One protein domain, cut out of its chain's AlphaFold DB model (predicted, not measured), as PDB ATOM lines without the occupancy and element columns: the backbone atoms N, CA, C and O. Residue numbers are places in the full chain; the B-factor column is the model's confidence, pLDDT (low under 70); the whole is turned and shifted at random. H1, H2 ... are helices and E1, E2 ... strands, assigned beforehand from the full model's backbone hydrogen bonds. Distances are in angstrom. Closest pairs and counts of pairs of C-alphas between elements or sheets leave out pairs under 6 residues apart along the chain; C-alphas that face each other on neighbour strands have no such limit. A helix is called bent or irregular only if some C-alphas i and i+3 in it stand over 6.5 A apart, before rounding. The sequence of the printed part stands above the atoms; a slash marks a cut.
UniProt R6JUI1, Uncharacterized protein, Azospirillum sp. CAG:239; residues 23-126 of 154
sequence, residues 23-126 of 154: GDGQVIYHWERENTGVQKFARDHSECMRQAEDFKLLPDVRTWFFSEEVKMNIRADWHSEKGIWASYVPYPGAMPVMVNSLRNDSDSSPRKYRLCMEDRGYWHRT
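AT A GLANCE: This is residues 23 to 126 of the 154 residues of an uncharacterized protein of Azospirillum sp. CAG:239 (UniProt R6JUI1). A strongly twisted sheet of four strands has two helices, H1 and H4, packed over one face, while no named helix covers the other. An arm with the short helices H2 and H3 reaches out from this body along the longest axis, and its residues 57 to 62 stick out free. The printed part has 104 residues with four named helices and four named strands, in the order E1 H1 H2 H3 E2 E3 H4 E4. The sheet, of order E3 E2 E1 E4, is mixed, and the class is mixed helices and strands. The whole is compact, with a radius of gyration of the C-alphas of 13.5 A, but elongated in outline, spanning 43 by 28 by 27 A.

HOW THE PARTS SIT: E1, residues 26 to 32, is the parallel neighbour of E2, residues 83 to 89, at 21 degrees, with N 29 and O 85 2.8 A apart, within hydrogen-bond range. H1, residues 38 to 52, is on the sheet at a height of 9.5 A, over E2 and over E3, residues 97 to 101. On the local plane H1 stands at 29 degrees to E2, only just along the strands. H2, residues 61 to 65, and H3, residues 68 to 71, are not on the sheet and are only just apart, their closest C-alphas 8.2 A away from each other. E1, H1 H2 H3, E2 form a strand-helix-strand unit, two parallel neighbour strands with helices between. E2 and E3 are an antiparallel hairpin, with N 88 and O 97 at 2.8 A. H4, residues 110 to 119, is on the same face as H1, giving two layers, helices over one face of a sheet. It runs along E1 at 5 degrees on the local plane, at a height of 9.0 A. H1 and H4 touch, closest at the C-alphas of Ala 52 and Tyr 113, 4.8 A, opposite ways at a steep tilt of 49 degrees. E4, residues 123 to 125, is antiparallel to E1, with N 125 and O 30 at 2.8 A. E3, H4, E4 form a split unit, with E2 and E1 between its strands, and its crossover is right-handed. Every O i to N i+4 pair is within range in H1 and H4; H2 has 0 of 1, and 1 of 2 O i to N i+3 pairs; H3 is too short for an i+4 pair.

IN THESE COORDINATES: E1 begins at C-alpha 26, (201.159, 269.897, 186.044), and is 19.9 A long. H1 measures 20.5 A, E2 20.1 A, E3 13.3 A and H4 14.2 A. H2 is irregular, only just: C-alphas 62 and 65 are 6.8 A apart. E4 ends at C-alpha 125, (189.270, 274.807, 174.874).

THE WHOLE: The C-alphas of Leu 58 and Gly 93, 44.3 A apart, are the two farthest apart. The printed part has no cut, and its one long link, 11 residues, joins H3 to E2. The mean pLDDT of the printed part is 71.5, and residues 23 to 26, 54 to 83 and 100 to 107 are under 70.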
ATOM      1  N   GLY A  23     203.102 277.429 191.456       46.94
ATOM      2  CA  GLY A  23     203.715 276.095 191.485       46.94
ATOM      3  C   GLY A  23     202.755 274.958 191.810       46.94
ATOM      4  O   GLY A  23     203.169 273.986 192.439       46.94
ATOM      5  N   ASP A  24     201.488 275.069 191.411       45.59
ATOM      6  CA  ASP A  24     200.482 274.022 191.614       45.59
ATOM      7  C   ASP A  24     200.525 272.991 190.472       45.59
ATOM      8  O   ASP A  24     199.673 272.957 189.588       45.59
ATOM      9  N   GLY A  25     201.543 272.128 190.498       57.06
ATOM     10  CA  GLY A  25     201.574 270.887 189.717       57.06
ATOM     11  C   GLY A  25     201.598 271.042 188.189       57.06
ATOM     12  O   GLY A  25     202.034 272.049 187.636       57.06
ATOM     13  N   GLN A  26     201.201 269.972 187.502       63.69
ATOM     14  CA  GLN A  26     201.159 269.897 186.044       63.69
ATOM     15  C   GLN A  26     199.905 270.606 185.507       63.69
ATOM     16  O   GLN A  26     198.786 270.252 185.878       63.69
ATOM     17  N   VAL A  27     200.076 271.579 184.605       72.94
ATOM     18  CA  VAL A  27     198.970 272.320 183.975       72.94
ATOM     19  C   VAL A  27     198.798 271.851 182.537       72.94
ATOM     20  O   VAL A  27     199.753 271.857 181.768       72.94
ATOM     21  N   ILE A  28     197.577 271.472 182.153       77.12
ATOM     22  CA  ILE A  28     197.264 270.999 180.799       77.12
ATOM     23  C   ILE A  28     196.409 272.045 180.083       77.12
ATOM     24  O   ILE A  28     195.337 272.410 180.560       77.12
ATOM     25  N   TYR A  29     196.872 272.495 178.919       81.12
ATOM     26  CA  TYR A  29     196.135 273.386 178.029       81.12
ATOM     27  C   TYR A  29     195.625 272.648 176.801       81.12
ATOM     28  O   TYR A  29     196.349 271.864 176.182       81.12
ATOM     29  N   HIS A  30     194.401 272.967 176.393       85.00
ATOM     30  CA  HIS A  30     193.817 272.446 175.165       85.00
ATOM     31  C   HIS A  30     193.673 273.554 174.127       85.00
ATOM     32  O   HIS A  30     192.878 274.469 174.297       85.00
ATOM     33  N   TRP A  31     194.434 273.474 173.043       87.88
ATOM     34  CA  TRP A  31     194.491 274.490 172.003       87.88
ATOM     35  C   TRP A  31     193.812 274.032 170.721       87.88
ATOM     36  O   TRP A  31     193.964 272.894 170.273       87.88
ATOM     37  N   GLU A  32     193.110 274.958 170.090       87.19
ATOM     38  CA  GLU A  32     192.562 274.802 168.751       87.19
ATOM     39  C   GLU A  32     192.947 276.012 167.910       87.19
ATOM     40  O   GLU A  32     192.929 277.145 168.392       87.19
ATOM     41  N   ARG A  33     193.342 275.764 166.661       87.81
ATOM     42  CA  ARG A  33     193.629 276.817 165.688       87.81
ATOM     43  C   ARG A  33     193.534 276.244 164.287       87.81
ATOM     44  O   ARG A  33     194.252 275.311 163.950       87.81
ATOM     45  N   GLU A  34     192.695 276.843 163.458       85.06
ATOM     46  CA  GLU A  34     192.568 276.430 162.064       85.06
ATOM     47  C   GLU A  34     193.859 276.697 161.273       85.06
ATOM     48  O   GLU A  34     194.654 277.590 161.592       85.06
ATOM     49  N   ASN A  35     194.069 275.921 160.204       83.12
ATOM     50  CA  ASN A  35     195.177 276.096 159.255       83.12
ATOM     51  C   ASN A  35     196.574 276.087 159.901       83.12
ATOM     52  O   ASN A  35     197.518 276.704 159.398       83.12
ATOM     53  N   THR A  36     196.722 275.398 161.030       82.12
ATOM     54  CA  THR A  36     198.002 275.276 161.721       82.12
ATOM     55  C   THR A  36     198.436 273.805 161.741       82.12
ATOM     56  O   THR A  36     197.730 272.906 162.189       82.12
ATOM     57  N   GLY A  37     199.601 273.519 161.161       79.62
ATOM     58  CA  GLY A  37     200.171 272.172 161.160       79.62
ATOM     59  C   GLY A  37     200.847 271.837 162.489       79.62
ATOM     60  O   GLY A  37     201.195 272.733 163.260       79.62
ATOM     61  N   VAL A  38     201.115 270.549 162.715       75.81
ATOM     62  CA  VAL A  38     201.814 270.054 163.917       75.81
ATOM     63  C   VAL A  38     203.159 270.757 164.126       75.81
ATOM     64  O   VAL A  38     203.469 271.178 165.231       75.81
ATOM     65  N   GLN A  39     203.927 270.964 163.054       75.62
ATOM     66  CA  GLN A  39     205.234 271.636 163.101       75.62
ATOM     67  C   GLN A  39     205.132 273.115 163.497       75.62
ATOM     68  O   GLN A  39     205.983 273.638 164.211       75.62
ATOM     69  N   LYS A  40     204.081 273.804 163.036       82.50
ATOM     70  CA  LYS A  40     203.846 275.206 163.394       82.50
ATOM     71  C   LYS A  40     203.406 275.316 164.852       82.50
ATOM     72  O   LYS A  40     203.933 276.160 165.561       82.50
ATOM     73  N   PHE A  41     202.520 274.428 165.303       84.19
ATOM     74  CA  PHE A  41     202.149 274.344 166.713       84.19
ATOM     75  C   PHE A  41     203.348 274.042 167.611       84.19
ATOM     76  O   PHE A  41     203.531 274.729 168.605       84.19
ATOM     77  N   ALA A  42     204.196 273.087 167.229       77.81
ATOM     78  CA  ALA A  42     205.427 272.766 167.942       77.81
ATOM     79  C   ALA A  42     206.316 273.997 168.157       77.81
ATOM     80  O   ALA A  42     206.740 274.269 169.275       77.81
ATOM     81  N   ARG A  43     206.552 274.768 167.090       77.50
ATOM     82  CA  ARG A  43     207.357 275.991 167.147       77.50
ATOM     83  C   ARG A  43     206.707 277.067 168.018       77.50
ATOM     84  O   ARG A  43     207.370 277.606 168.897       77.50
ATOM     85  N   ASP A  44     205.429 277.354 167.789       85.19
ATOM     86  CA  ASP A  44     204.682 278.376 168.531       85.19
ATOM     87  C   ASP A  44     204.621 278.025 170.035       85.19
ATOM     88  O   ASP A  44     204.840 278.888 170.885       85.19
ATOM     89  N   HIS A  45     204.423 276.743 170.359       83.62
ATOM     90  CA  HIS A  45     204.473 276.207 171.717       83.62
ATOM     91  C   HIS A  45     205.855 276.396 172.355       83.62
ATOM     92  O   HIS A  45     205.937 276.981 173.434       83.62
ATOM     93  N   SER A  46     206.944 275.983 171.692       76.81
ATOM     94  CA  SER A  46     208.313 276.157 172.209       76.81
ATOM     95  C   SER A  46     208.668 277.625 172.446       76.81
ATOM     96  O   SER A  46     209.272 277.974 173.462       76.81
ATOM     97  N   GLU A  47     208.273 278.512 171.533       80.50
ATOM     98  CA  GLU A  47     208.492 279.948 171.691       80.50
ATOM     99  C   GLU A  47     207.721 280.514 172.887       80.50
ATOM    100  O   GLU A  47     208.263 281.339 173.626       80.50
ATOM    101  N   CYS A  48     206.482 280.068 173.100       83.81
ATOM    102  CA  CYS A  48     205.689 280.494 174.245       83.81
ATOM    103  C   CYS A  48     206.177 279.926 175.569       83.81
ATOM    104  O   CYS A  48     206.164 280.647 176.563       83.81
ATOM    105  N   MET A  49     206.683 278.696 175.582       78.31
ATOM    106  CA  MET A  49     207.371 278.143 176.746       78.31
ATOM    107  C   MET A  49     208.606 278.977 177.100       78.31
ATOM    108  O   MET A  49     208.799 279.333 178.258       78.31
ATOM    109  N   ARG A  50     209.384 279.418 176.103       74.44
ATOM    110  CA  ARG A  50     210.529 280.316 176.328       74.44
ATOM    111  C   ARG A  50     210.128 281.672 176.914       74.44
ATOM    112  O   ARG A  50     210.876 282.236 177.702       74.44
ATOM    113  N   GLN A  51     208.982 282.218 176.511       79.06
ATOM    114  CA  GLN A  51     208.460 283.470 177.076       79.06
ATOM    115  C   GLN A  51     207.870 283.285 178.478       79.06
ATOM    116  O   GLN A  51     207.818 284.237 179.258       79.06
ATOM    117  N   ALA A  52     207.392 282.079 178.776       78.69
ATOM    118  CA  ALA A  52     206.803 281.741 180.058       78.69
ATOM    119  C   ALA A  52     207.840 281.571 181.165       78.69
ATOM    120  O   ALA A  52     207.496 281.758 182.330       78.69
ATOM    121  N   GLU A  53     209.086 281.267 180.813       73.81
ATOM    122  CA  GLU A  53     210.166 281.168 181.784       73.81
ATOM    123  C   GLU A  53     210.369 282.464 182.555       73.81
ATOM    124  O   GLU A  53     210.466 283.566 182.001       73.81
ATOM    125  N   ASP A  54     210.461 282.312 183.870       64.62
ATOM    126  CA  ASP A  54     210.861 283.408 184.721       64.62
ATOM    127  C   ASP A  54     212.329 283.770 184.505       64.62
ATOM    128  O   ASP A  54     213.201 282.933 184.256       64.62
ATOM    129  N   PHE A  55     212.601 285.071 184.594       60.41
ATOM    130  CA  PHE A  55     213.949 285.602 184.492       60.41
ATOM    131  C   PHE A  55     214.800 285.045 185.641       60.41
ATOM    132  O   PHE A  55     214.641 285.438 186.798       60.41
ATOM    133  N   LYS A  56     215.725 284.136 185.321       58.47
ATOM    134  CA  LYS A  56     216.706 283.623 186.279       58.47
ATOM    135  C   LYS A  56     217.908 284.564 186.316       58.47
ATOM    136  O   LYS A  56     218.635 284.698 185.337       58.47
ATOM    137  N   LEU A  57     218.126 285.204 187.468       49.97
ATOM    138  CA  LEU A  57     219.286 286.074 187.712       49.97
ATOM    139  C   LEU A  57     220.618 285.300 187.622       49.97
ATOM    140  O   LEU A  57     221.651 285.878 187.295       49.97
ATOM    141  N   LEU A  58     220.590 283.993 187.904       53.22
ATOM    142  CA  LEU A  58     221.730 283.094 187.761       53.22
ATOM    143  C   LEU A  58     221.575 282.251 186.485       53.22
ATOM    144  O   LEU A  58     220.505 281.674 186.279       53.22
ATOM    145  N   PRO A  59     222.621 282.139 185.644       52.72
ATOM    146  CA  PRO A  59     222.574 281.281 184.469       52.72
ATOM    147  C   PRO A  59     222.444 279.815 184.895       52.72
ATOM    148  O   PRO A  59     223.201 279.335 185.741       52.72
ATOM    149  N   ASP A  60     221.498 279.091 184.297       57.53
ATOM    150  CA  ASP A  60     221.381 277.650 184.510       57.53
ATOM    151  C   ASP A  60     222.499 276.924 183.754       57.53
ATOM    152  O   ASP A  60     222.383 276.599 182.569       57.53
ATOM    153  N   VAL A  61     223.602 276.667 184.458       60.84
ATOM    154  CA  VAL A  61     224.796 276.000 183.923       60.84
ATOM    155  C   VAL A  61     224.521 274.583 183.410       60.84
ATOM    156  O   VAL A  61     225.296 274.072 182.604       60.84
ATOM    157  N   ARG A  62     223.412 273.943 183.818       56.84
ATOM    158  CA  ARG A  62     223.002 272.629 183.293       56.84
ATOM    159  C   ARG A  62     222.572 272.730 181.834       56.84
ATOM    160  O   ARG A  62     222.714 271.771 181.084       56.84
ATOM    161  N   THR A  63     222.087 273.903 181.422       53.19
ATOM    162  CA  THR A  63     221.599 274.141 180.062       53.19
ATOM    163  C   THR A  63     222.676 274.559 179.065       53.19
ATOM    164  O   THR A  63     222.396 274.635 177.867       53.19
ATOM    165  N   TRP A  64     223.911 274.791 179.523       56.03
ATOM    166  CA  TRP A  64     225.021 275.202 178.655       56.03
ATOM    167  C   TRP A  64     225.450 274.138 177.649       56.03
ATOM    168  O   TRP A  64     225.974 274.484 176.595       56.03
ATOM    169  N   PHE A  65     225.208 272.863 177.948       55.12
ATOM    170  CA  PHE A  65     225.584 271.753 177.072       55.12
ATOM    171  C   PHE A  65     224.467 271.332 176.106       55.12
ATOM    172  O   PHE A  65     224.680 270.442 175.285       55.12
ATOM    173  N   PHE A  66     223.291 271.965 176.168       49.34
ATOM    174  CA  PHE A  66     222.219 271.730 175.201       49.34
ATOM    175  C   PHE A  66     222.317 272.728 174.048       49.34
ATOM    176  O   PHE A  66     222.432 273.936 174.269       49.34
ATOM    177  N   SER A  67     222.217 272.234 172.811       57.00
ATOM    178  CA  SER A  67     222.040 273.105 171.648       57.00
ATOM    179  C   SER A  67     220.701 273.847 171.739       57.00
ATOM    180  O   SER A  67     219.746 273.356 172.347       57.00
ATOM    181  N   GLU A  68     220.606 275.029 171.126       54.88
ATOM    182  CA  GLU A  68     219.341 275.780 171.045       54.88
ATOM    183  C   GLU A  68     218.214 274.937 170.423       54.88
ATOM    184  O   GLU A  68     217.064 275.023 170.838       54.88
ATOM    185  N   GLU A  69     218.555 274.038 169.500       51.47
ATOM    186  CA  GLU A  69     217.625 273.080 168.898       51.47
ATOM    187  C   GLU A  69     217.056 272.094 169.923       51.47
ATOM    188  O   GLU A  69     215.850 271.857 169.946       51.47
ATOM    189  N   VAL A  70     217.897 271.559 170.816       57.44
ATOM    190  CA  VAL A  70     217.456 270.655 171.891       57.44
ATOM    191  C   VAL A  70     216.607 271.402 172.917       57.44
ATOM    192  O   VAL A  70     215.623 270.853 173.407       57.44
ATOM    193  N   LYS A  71     216.918 272.676 173.187       51.78
ATOM    194  CA  LYS A  71     216.102 273.535 174.062       51.78
ATOM    195  C   LYS A  71     214.723 273.849 173.477       51.78
ATOM    196  O   LYS A  71     213.814 274.148 174.241       51.78
ATOM    197  N   MET A  72     214.571 273.808 172.154       50.91
ATOM    198  CA  MET A  72     213.294 274.027 171.463       50.91
ATOM    199  C   MET A  72     212.561 272.728 171.119       50.91
ATOM    200  O   MET A  72     211.480 272.780 170.525       50.91
ATOM    201  N   ASN A  73     213.133 271.575 171.465       56.56
ATOM    202  CA  ASN A  73     212.583 270.289 171.089       56.56
ATOM    203  C   ASN A  73     211.394 269.918 171.984       56.56
ATOM    204  O   ASN A  73     211.485 269.902 173.214       56.56
ATOM    205  N   ILE A  74     210.280 269.599 171.334       58.91
ATOM    206  CA  ILE A  74     209.037 269.182 171.973       58.91
ATOM    207  C   ILE A  74     208.941 267.659 171.977       58.91
ATOM    208  O   ILE A  74     209.199 266.998 170.969       58.91
ATOM    209  N   ARG A  75     208.530 267.076 173.100       63.78
ATOM    210  CA  ARG A  75     208.289 265.635 173.211       63.78
ATOM    211  C   ARG A  75     207.099 265.388 174.123       63.78
ATOM    212  O   ARG A  75     206.910 266.086 175.107       63.78
ATOM    213  N   ALA A  76     206.304 264.366 173.831       58.16
ATOM    214  CA  ALA A  76     205.372 263.846 174.823       58.16
ATOM    215  C   ALA A  76     206.172 263.177 175.960       58.16
ATOM    216  O   ALA A  76     206.735 262.099 175.760       58.16
ATOM    217  N   ASP A  77     206.253 263.829 177.121       57.53
ATOM    218  CA  ASP A  77     206.946 263.318 178.311       57.53
ATOM    219  C   ASP A  77     206.016 263.214 179.521       57.53
ATOM    220  O   ASP A  77     206.013 264.083 180.389       57.53
ATOM    221  N   TRP A  78     205.243 262.124 179.569       59.47
ATOM    222  CA  TRP A  78     204.158 261.858 180.530       59.47
ATOM    223  C   TRP A  78     204.589 261.743 181.998       59.47
ATOM    224  O   TRP A  78     203.728 261.594 182.863       59.47
ATOM    225  N   HIS A  79     205.890 261.813 182.279       56.31
ATOM    226  CA  HIS A  79     206.470 261.516 183.588       56.31
ATOM    227  C   HIS A  79     206.964 262.766 184.323       56.31
ATOM    228  O   HIS A  79     207.487 262.653 185.429       56.31
ATOM    229  N   SER A  80     206.781 263.959 183.748       57.62
ATOM    230  CA  SER A  80     207.182 265.197 184.413       57.62
ATOM    231  C   SER A  80     206.278 265.513 185.611       57.62
ATOM    232  O   SER A  80     205.067 265.696 185.457       57.62
ATOM    233  N   GLU A  81     206.873 265.613 186.806       55.78
ATOM    234  CA  GLU A  81     206.178 265.931 188.068       55.78
ATOM    235  C   GLU A  81     205.580 267.349 188.086       55.78
ATOM    236  O   GLU A  81     204.639 267.631 188.831       55.78
ATOM    237  N   LYS A  82     206.130 268.252 187.271       61.22
ATOM    238  CA  LYS A  82     205.701 269.645 187.105       61.22
ATOM    239  C   LYS A  82     205.783 270.022 185.633       61.22
ATOM    240  O   LYS A  82     206.513 269.374 184.890       61.22
ATOM    241  N   GLY A  83     205.029 271.036 185.222       69.56
ATOM    242  CA  GLY A  83     205.186 271.591 183.883       69.56
ATOM    243  C   GLY A  83     203.907 271.957 183.156       69.56
ATOM    244  O   GLY A  83     202.798 271.764 183.662       69.56
ATOM    245  N   ILE A  84     204.078 272.493 181.951       73.69
ATOM    246  CA  ILE A  84     202.999 272.971 181.093       73.69
ATOM    247  C   ILE A  84     202.845 272.034 179.901       73.69
ATOM    248  O   ILE A  84     203.608 272.056 178.938       73.69
ATOM    249  N   TRP A  85     201.758 271.281 179.924       77.88
ATOM    250  CA  TRP A  85     201.341 270.435 178.825       77.88
ATOM    251  C   TRP A  85     200.421 271.153 177.874       77.88
ATOM    252  O   TRP A  85     199.561 271.945 178.264       77.88
ATOM    253  N   ALA A  86     200.546 270.801 176.604       79.00
ATOM    254  CA  ALA A  86     199.708 271.356 175.571       79.00
ATOM    255  C   ALA A  86     199.183 270.253 174.658       79.00
ATOM    256  O   ALA A  86     199.940 269.478 174.079       79.00
ATOM    257  N   SER A  87     197.866 270.209 174.506       81.75
ATOM    258  CA  SER A  87     197.209 269.449 173.453       81.75
ATOM    259  C   SER A  87     196.798 270.388 172.333       81.75
ATOM    260  O   SER A  87     196.296 271.472 172.626       81.75
ATOM    261  N   TYR A  88     196.903 269.959 171.085       83.50
ATOM    262  CA  TYR A  88     196.519 270.766 169.937       83.50
ATOM    263  C   TYR A  88     195.674 270.011 168.924       83.50
ATOM    264  O   TYR A  88     196.058 268.939 168.467       83.50
ATOM    265  N   VAL A  89     194.547 270.602 168.537       82.62
ATOM    266  CA  VAL A  89     193.633 270.070 167.526       82.62
ATOM    267  C   VAL A  89     193.679 270.980 166.287       82.62
ATOM    268  O   VAL A  89     193.285 272.143 166.387       82.62
ATOM    269  N   PRO A  90     194.157 270.492 165.123       78.75
ATOM    270  CA  PRO A  90     194.350 271.334 163.937       78.75
ATOM    271  C   PRO A  90     193.069 271.787 163.231       78.75
ATOM    272  O   PRO A  90     193.092 272.768 162.490       78.75
ATOM    273  N   TYR A  91     191.967 271.071 163.433       79.56
ATOM    274  CA  TYR A  91     190.629 271.439 162.973       79.56
ATOM    275  C   TYR A  91     189.575 270.701 163.814       79.56
ATOM    276  O   TYR A  91     189.893 269.646 164.374       79.56
ATOM    277  N   PRO A  92     188.327 271.196 163.898       74.50
ATOM    278  CA  PRO A  92     187.276 270.567 164.692       74.50
ATOM    279  C   PRO A  92     187.135 269.064 164.409       74.50
ATOM    280  O   PRO A  92     186.920 268.644 163.274       74.50
ATOM    281  N   GLY A  93     187.269 268.244 165.454       72.38
ATOM    282  CA  GLY A  93     187.167 266.781 165.362       72.38
ATOM    283  C   GLY A  93     188.455 266.050 164.961       72.38
ATOM    284  O   GLY A  93     188.461 264.820 164.953       72.38
ATOM    285  N   ALA A  94     189.550 266.758 164.669       75.12
ATOM    286  CA  ALA A  94     190.851 266.131 164.456       75.12
ATOM    287  C   ALA A  94     191.399 265.494 165.744       75.12
ATOM    288  O   ALA A  94     191.069 265.905 166.862       75.12
ATOM    289  N   MET A  95     192.290 264.513 165.582       75.56
ATOM    290  CA  MET A  95     193.008 263.937 166.714       75.56
ATOM    291  C   MET A  95     193.931 264.985 167.358       75.56
ATOM    292  O   MET A  95     194.672 265.663 166.642       75.56
ATOM    293  N   PRO A  96     193.912 265.114 168.695       76.25
ATOM    294  CA  PRO A  96     194.779 266.033 169.409       76.25
ATOM    295  C   PRO A  96     196.233 265.556 169.360       76.25
ATOM    296  O   PRO A  96     196.515 264.370 169.518       76.25
ATOM    297  N   VAL A  97     197.162 266.492 169.199       77.06
ATOM    298  CA  VAL A  97     198.599 266.266 169.365       77.06
ATOM    299  C   VAL A  97     199.008 266.738 170.748       77.06
ATOM    300  O   VAL A  97     198.832 267.907 171.073       77.06
ATOM    301  N   MET A  98     199.548 265.827 171.548       76.06
ATOM    302  CA  MET A  98     199.987 266.092 172.918       76.06
ATOM    303  C   MET A  98     201.491 266.341 172.926       76.06
ATOM    304  O   MET A  98     202.254 265.500 172.447       76.06
ATOM    305  N   VAL A  99     201.917 267.478 173.465       71.06
ATOM    306  CA  VAL A  99     203.331 267.849 173.560       71.06
ATOM    307  C   VAL A  99     203.640 268.410 174.943       71.06
ATOM    308  O   VAL A  99     202.804 269.080 175.555       71.06
ATOM    309  N   ASN A 100     204.853 268.126 175.405       69.62
ATOM    310  CA  ASN A 100     205.487 268.782 176.533       69.62
ATOM    311  C   ASN A 100     206.857 269.334 176.098       69.62
ATOM    312  O   ASN A 100     207.442 268.898 175.096       69.62
ATOM    313  N   SER A 101     207.374 270.292 176.856       62.19
ATOM    314  CA  SER A 101     208.750 270.764 176.729       62.19
ATOM    315  C   SER A 101     209.709 269.765 177.389       62.19
ATOM    316  O   SER A 101     209.458 269.303 178.494       62.19
ATOM    317  N   LEU A 102     210.840 269.454 176.741       55.16
ATOM    318  CA  LEU A 102     211.950 268.717 177.380       55.16
ATOM    319  C   LEU A 102     212.730 269.577 178.390       55.16
ATOM    320  O   LEU A 102     213.565 269.078 179.144       55.16
ATOM    321  N   ARG A 103     212.522 270.893 178.346       54.78
ATOM    322  CA  ARG A 103     213.178 271.868 179.215       54.78
ATOM    323  C   ARG A 103     212.503 271.855 180.582       54.78
ATOM    324  O   ARG A 103     211.280 271.830 180.626       54.78
ATOM    325  N   ASN A 104     213.293 271.904 181.658       54.81
ATOM    326  CA  ASN A 104     212.778 271.941 183.028       54.81
ATOM    327  C   ASN A 104     211.910 273.194 183.218       54.81
ATOM    328  O   ASN A 104     212.418 274.306 183.361       54.81
ATOM    329  N   ASP A 105     210.603 272.992 183.161       56.12
ATOM    330  CA  ASP A 105     209.564 274.008 183.089       56.12
ATOM    331  C   ASP A 105     208.897 274.250 184.447       56.12
ATOM    332  O   ASP A 105     207.890 274.953 184.525       56.12
ATOM    333  N   SER A 106     209.506 273.741 185.527       59.75
ATOM    334  CA  SER A 106     209.055 273.911 186.913       59.75
ATOM    335  C   SER A 106     208.827 275.367 187.320       59.75
ATOM    336  O   SER A 106     208.039 275.619 188.226       59.75
ATOM    337  N   ASP A 107     209.521 276.296 186.655       65.06
ATOM    338  CA  ASP A 107     209.512 277.735 186.939       65.06
ATOM    339  C   ASP A 107     208.888 278.545 185.779       65.06
ATOM    340  O   ASP A 107     209.102 279.753 185.661       65.06
ATOM    341  N   SER A 108     208.180 277.883 184.855       72.38
ATOM    342  CA  SER A 108     207.480 278.560 183.758       72.38
ATOM    343  C   SER A 108     206.111 279.030 184.228       72.38
ATOM    344  O   SER A 108     205.301 278.228 184.677       72.38
ATOM    345  N   SER A 109     205.810 280.319 184.068       79.31
ATOM    346  CA  SER A 109     204.512 280.876 184.449       79.31
ATOM    347  C   SER A 109     203.413 280.415 183.475       79.31
ATOM    348  O   SER A 109     203.402 280.850 182.310       79.31
ATOM    349  N   PRO A 110     202.415 279.623 183.923       78.31
ATOM    350  CA  PRO A 110     201.332 279.146 183.058       78.31
ATOM    351  C   PRO A 110     200.522 280.298 182.458       78.31
ATOM    352  O   PRO A 110     200.069 280.253 181.314       78.31
ATOM    353  N   ARG A 111     200.394 281.397 183.211       82.81
ATOM    354  CA  ARG A 111     199.725 282.612 182.751       82.81
ATOM    355  C   ARG A 111     200.442 283.243 181.561       82.81
ATOM    356  O   ARG A 111     199.771 283.604 180.595       82.81
ATOM    357  N   LYS A 112     201.770 283.393 181.621       85.44
ATOM    358  CA  LYS A 112     202.562 283.959 180.514       85.44
ATOM    359  C   LYS A 112     202.472 283.071 179.274       85.44
ATOM    360  O   LYS A 112     202.228 283.583 178.184       85.44
ATOM    361  N   TYR A 113     202.575 281.754 179.460       85.56
ATOM    362  CA  TYR A 113     202.400 280.780 178.384       85.56
ATOM    363  C   TYR A 113     201.026 280.907 177.708       85.56
ATOM    364  O   TYR A 113     200.944 281.062 176.490       85.56
ATOM    365  N   ARG A 114     199.944 280.896 178.498       87.81
ATOM    366  CA  ARG A 114     198.568 280.991 177.992       87.81
ATOM    367  C   ARG A 114     198.359 282.257 177.165       87.81
ATOM    368  O   ARG A 114     197.862 282.171 176.048       87.81
ATOM    369  N   LEU A 115     198.768 283.409 177.696       91.19
ATOM    370  CA  LEU A 115     198.636 284.693 177.005       91.19
ATOM    371  C   LEU A 115     199.412 284.709 175.684       91.19
ATOM    372  O   LEU A 115     198.915 285.212 174.685       91.19
ATOM    373  N   CYS A 116     200.605 284.118 175.665       91.50
ATOM    374  CA  CYS A 116     201.433 284.009 174.470       91.50
ATOM    375  C   CYS A 116     200.796 283.134 173.371       91.50
ATOM    376  O   CYS A 116     200.894 283.450 172.181       91.50
ATOM    377  N   MET A 117     200.138 282.039 173.760       92.38
ATOM    378  CA  MET A 117     199.406 281.171 172.833       92.38
ATOM    379  C   MET A 117     198.134 281.854 172.314       92.38
ATOM    380  O   MET A 117     197.862 281.818 171.113       92.38
ATOM    381  N   GLU A 118     197.385 282.530 173.186       92.31
ATOM    382  CA  GLU A 118     196.199 283.312 172.807       92.31
ATOM    383  C   GLU A 118     196.553 284.442 171.826       92.31
ATOM    384  O   GLU A 118     195.866 284.613 170.820       92.31
ATOM    385  N   ASP A 119     197.665 285.151 172.051       94.06
ATOM    386  CA  ASP A 119     198.177 286.200 171.153       94.06
ATOM    387  C   ASP A 119     198.534 285.657 169.759       94.06
ATOM    388  O   ASP A 119     198.267 286.283 168.732       94.06
ATOM    389  N   ARG A 120     199.033 284.417 169.693       90.62
ATOM    390  CA  ARG A 120     199.262 283.714 168.422       90.62
ATOM    391  C   ARG A 120     197.972 283.253 167.741       90.62
ATOM    392  O   ARG A 120     198.048 282.703 166.643       90.62
ATOM    393  N   GLY A 121     196.802 283.488 168.330       91.19
ATOM    394  CA  GLY A 121     195.501 283.146 167.762       91.19
ATOM    395  C   GLY A 121     195.076 281.703 168.021       91.19
ATOM    396  O   GLY A 121     194.298 281.158 167.241       91.19
ATOM    397  N   TYR A 122     195.609 281.067 169.067       91.06
ATOM    398  CA  TYR A 122     195.086 279.794 169.555       91.06
ATOM    399  C   TYR A 122     193.910 280.028 170.498       91.06
ATOM    400  O   TYR A 122     193.957 280.882 171.382       91.06
ATOM    401  N   TRP A 123     192.865 279.221 170.348       89.38
ATOM    402  CA  TRP A 123     191.709 279.245 171.232       89.38
ATOM    403  C   TRP A 123     191.858 278.184 172.312       89.38
ATOM    404  O   TRP A 123     192.069 277.005 172.011       89.38
ATOM    405  N   HIS A 124     191.755 278.606 173.573       85.12
ATOM    406  CA  HIS A 124     191.783 277.687 174.703       85.12
ATOM    407  C   HIS A 124     190.428 276.985 174.841       85.12
ATOM    408  O   HIS A 124     189.410 277.607 175.149       85.12
ATOM    409  N   ARG A 125     190.417 275.674 174.628       77.62
ATOM    410  CA  ARG A 125     189.270 274.807 174.874       77.62
ATOM    411  C   ARG A 125     189.187 274.483 176.358       77.62
ATOM    412  O   ARG A 125     190.166 274.073 176.969       77.62
ATOM    413  N   THR A 126     187.994 274.603 176.920       70.88
ATOM    414  CA  THR A 126     187.733 274.331 178.343       70.88
ATOM    415  C   THR A 126     187.115 272.958 178.602       70.88
ATOM    416  O   THR A 126     186.839 272.614 179.748       70.88
TER     417      THR A 126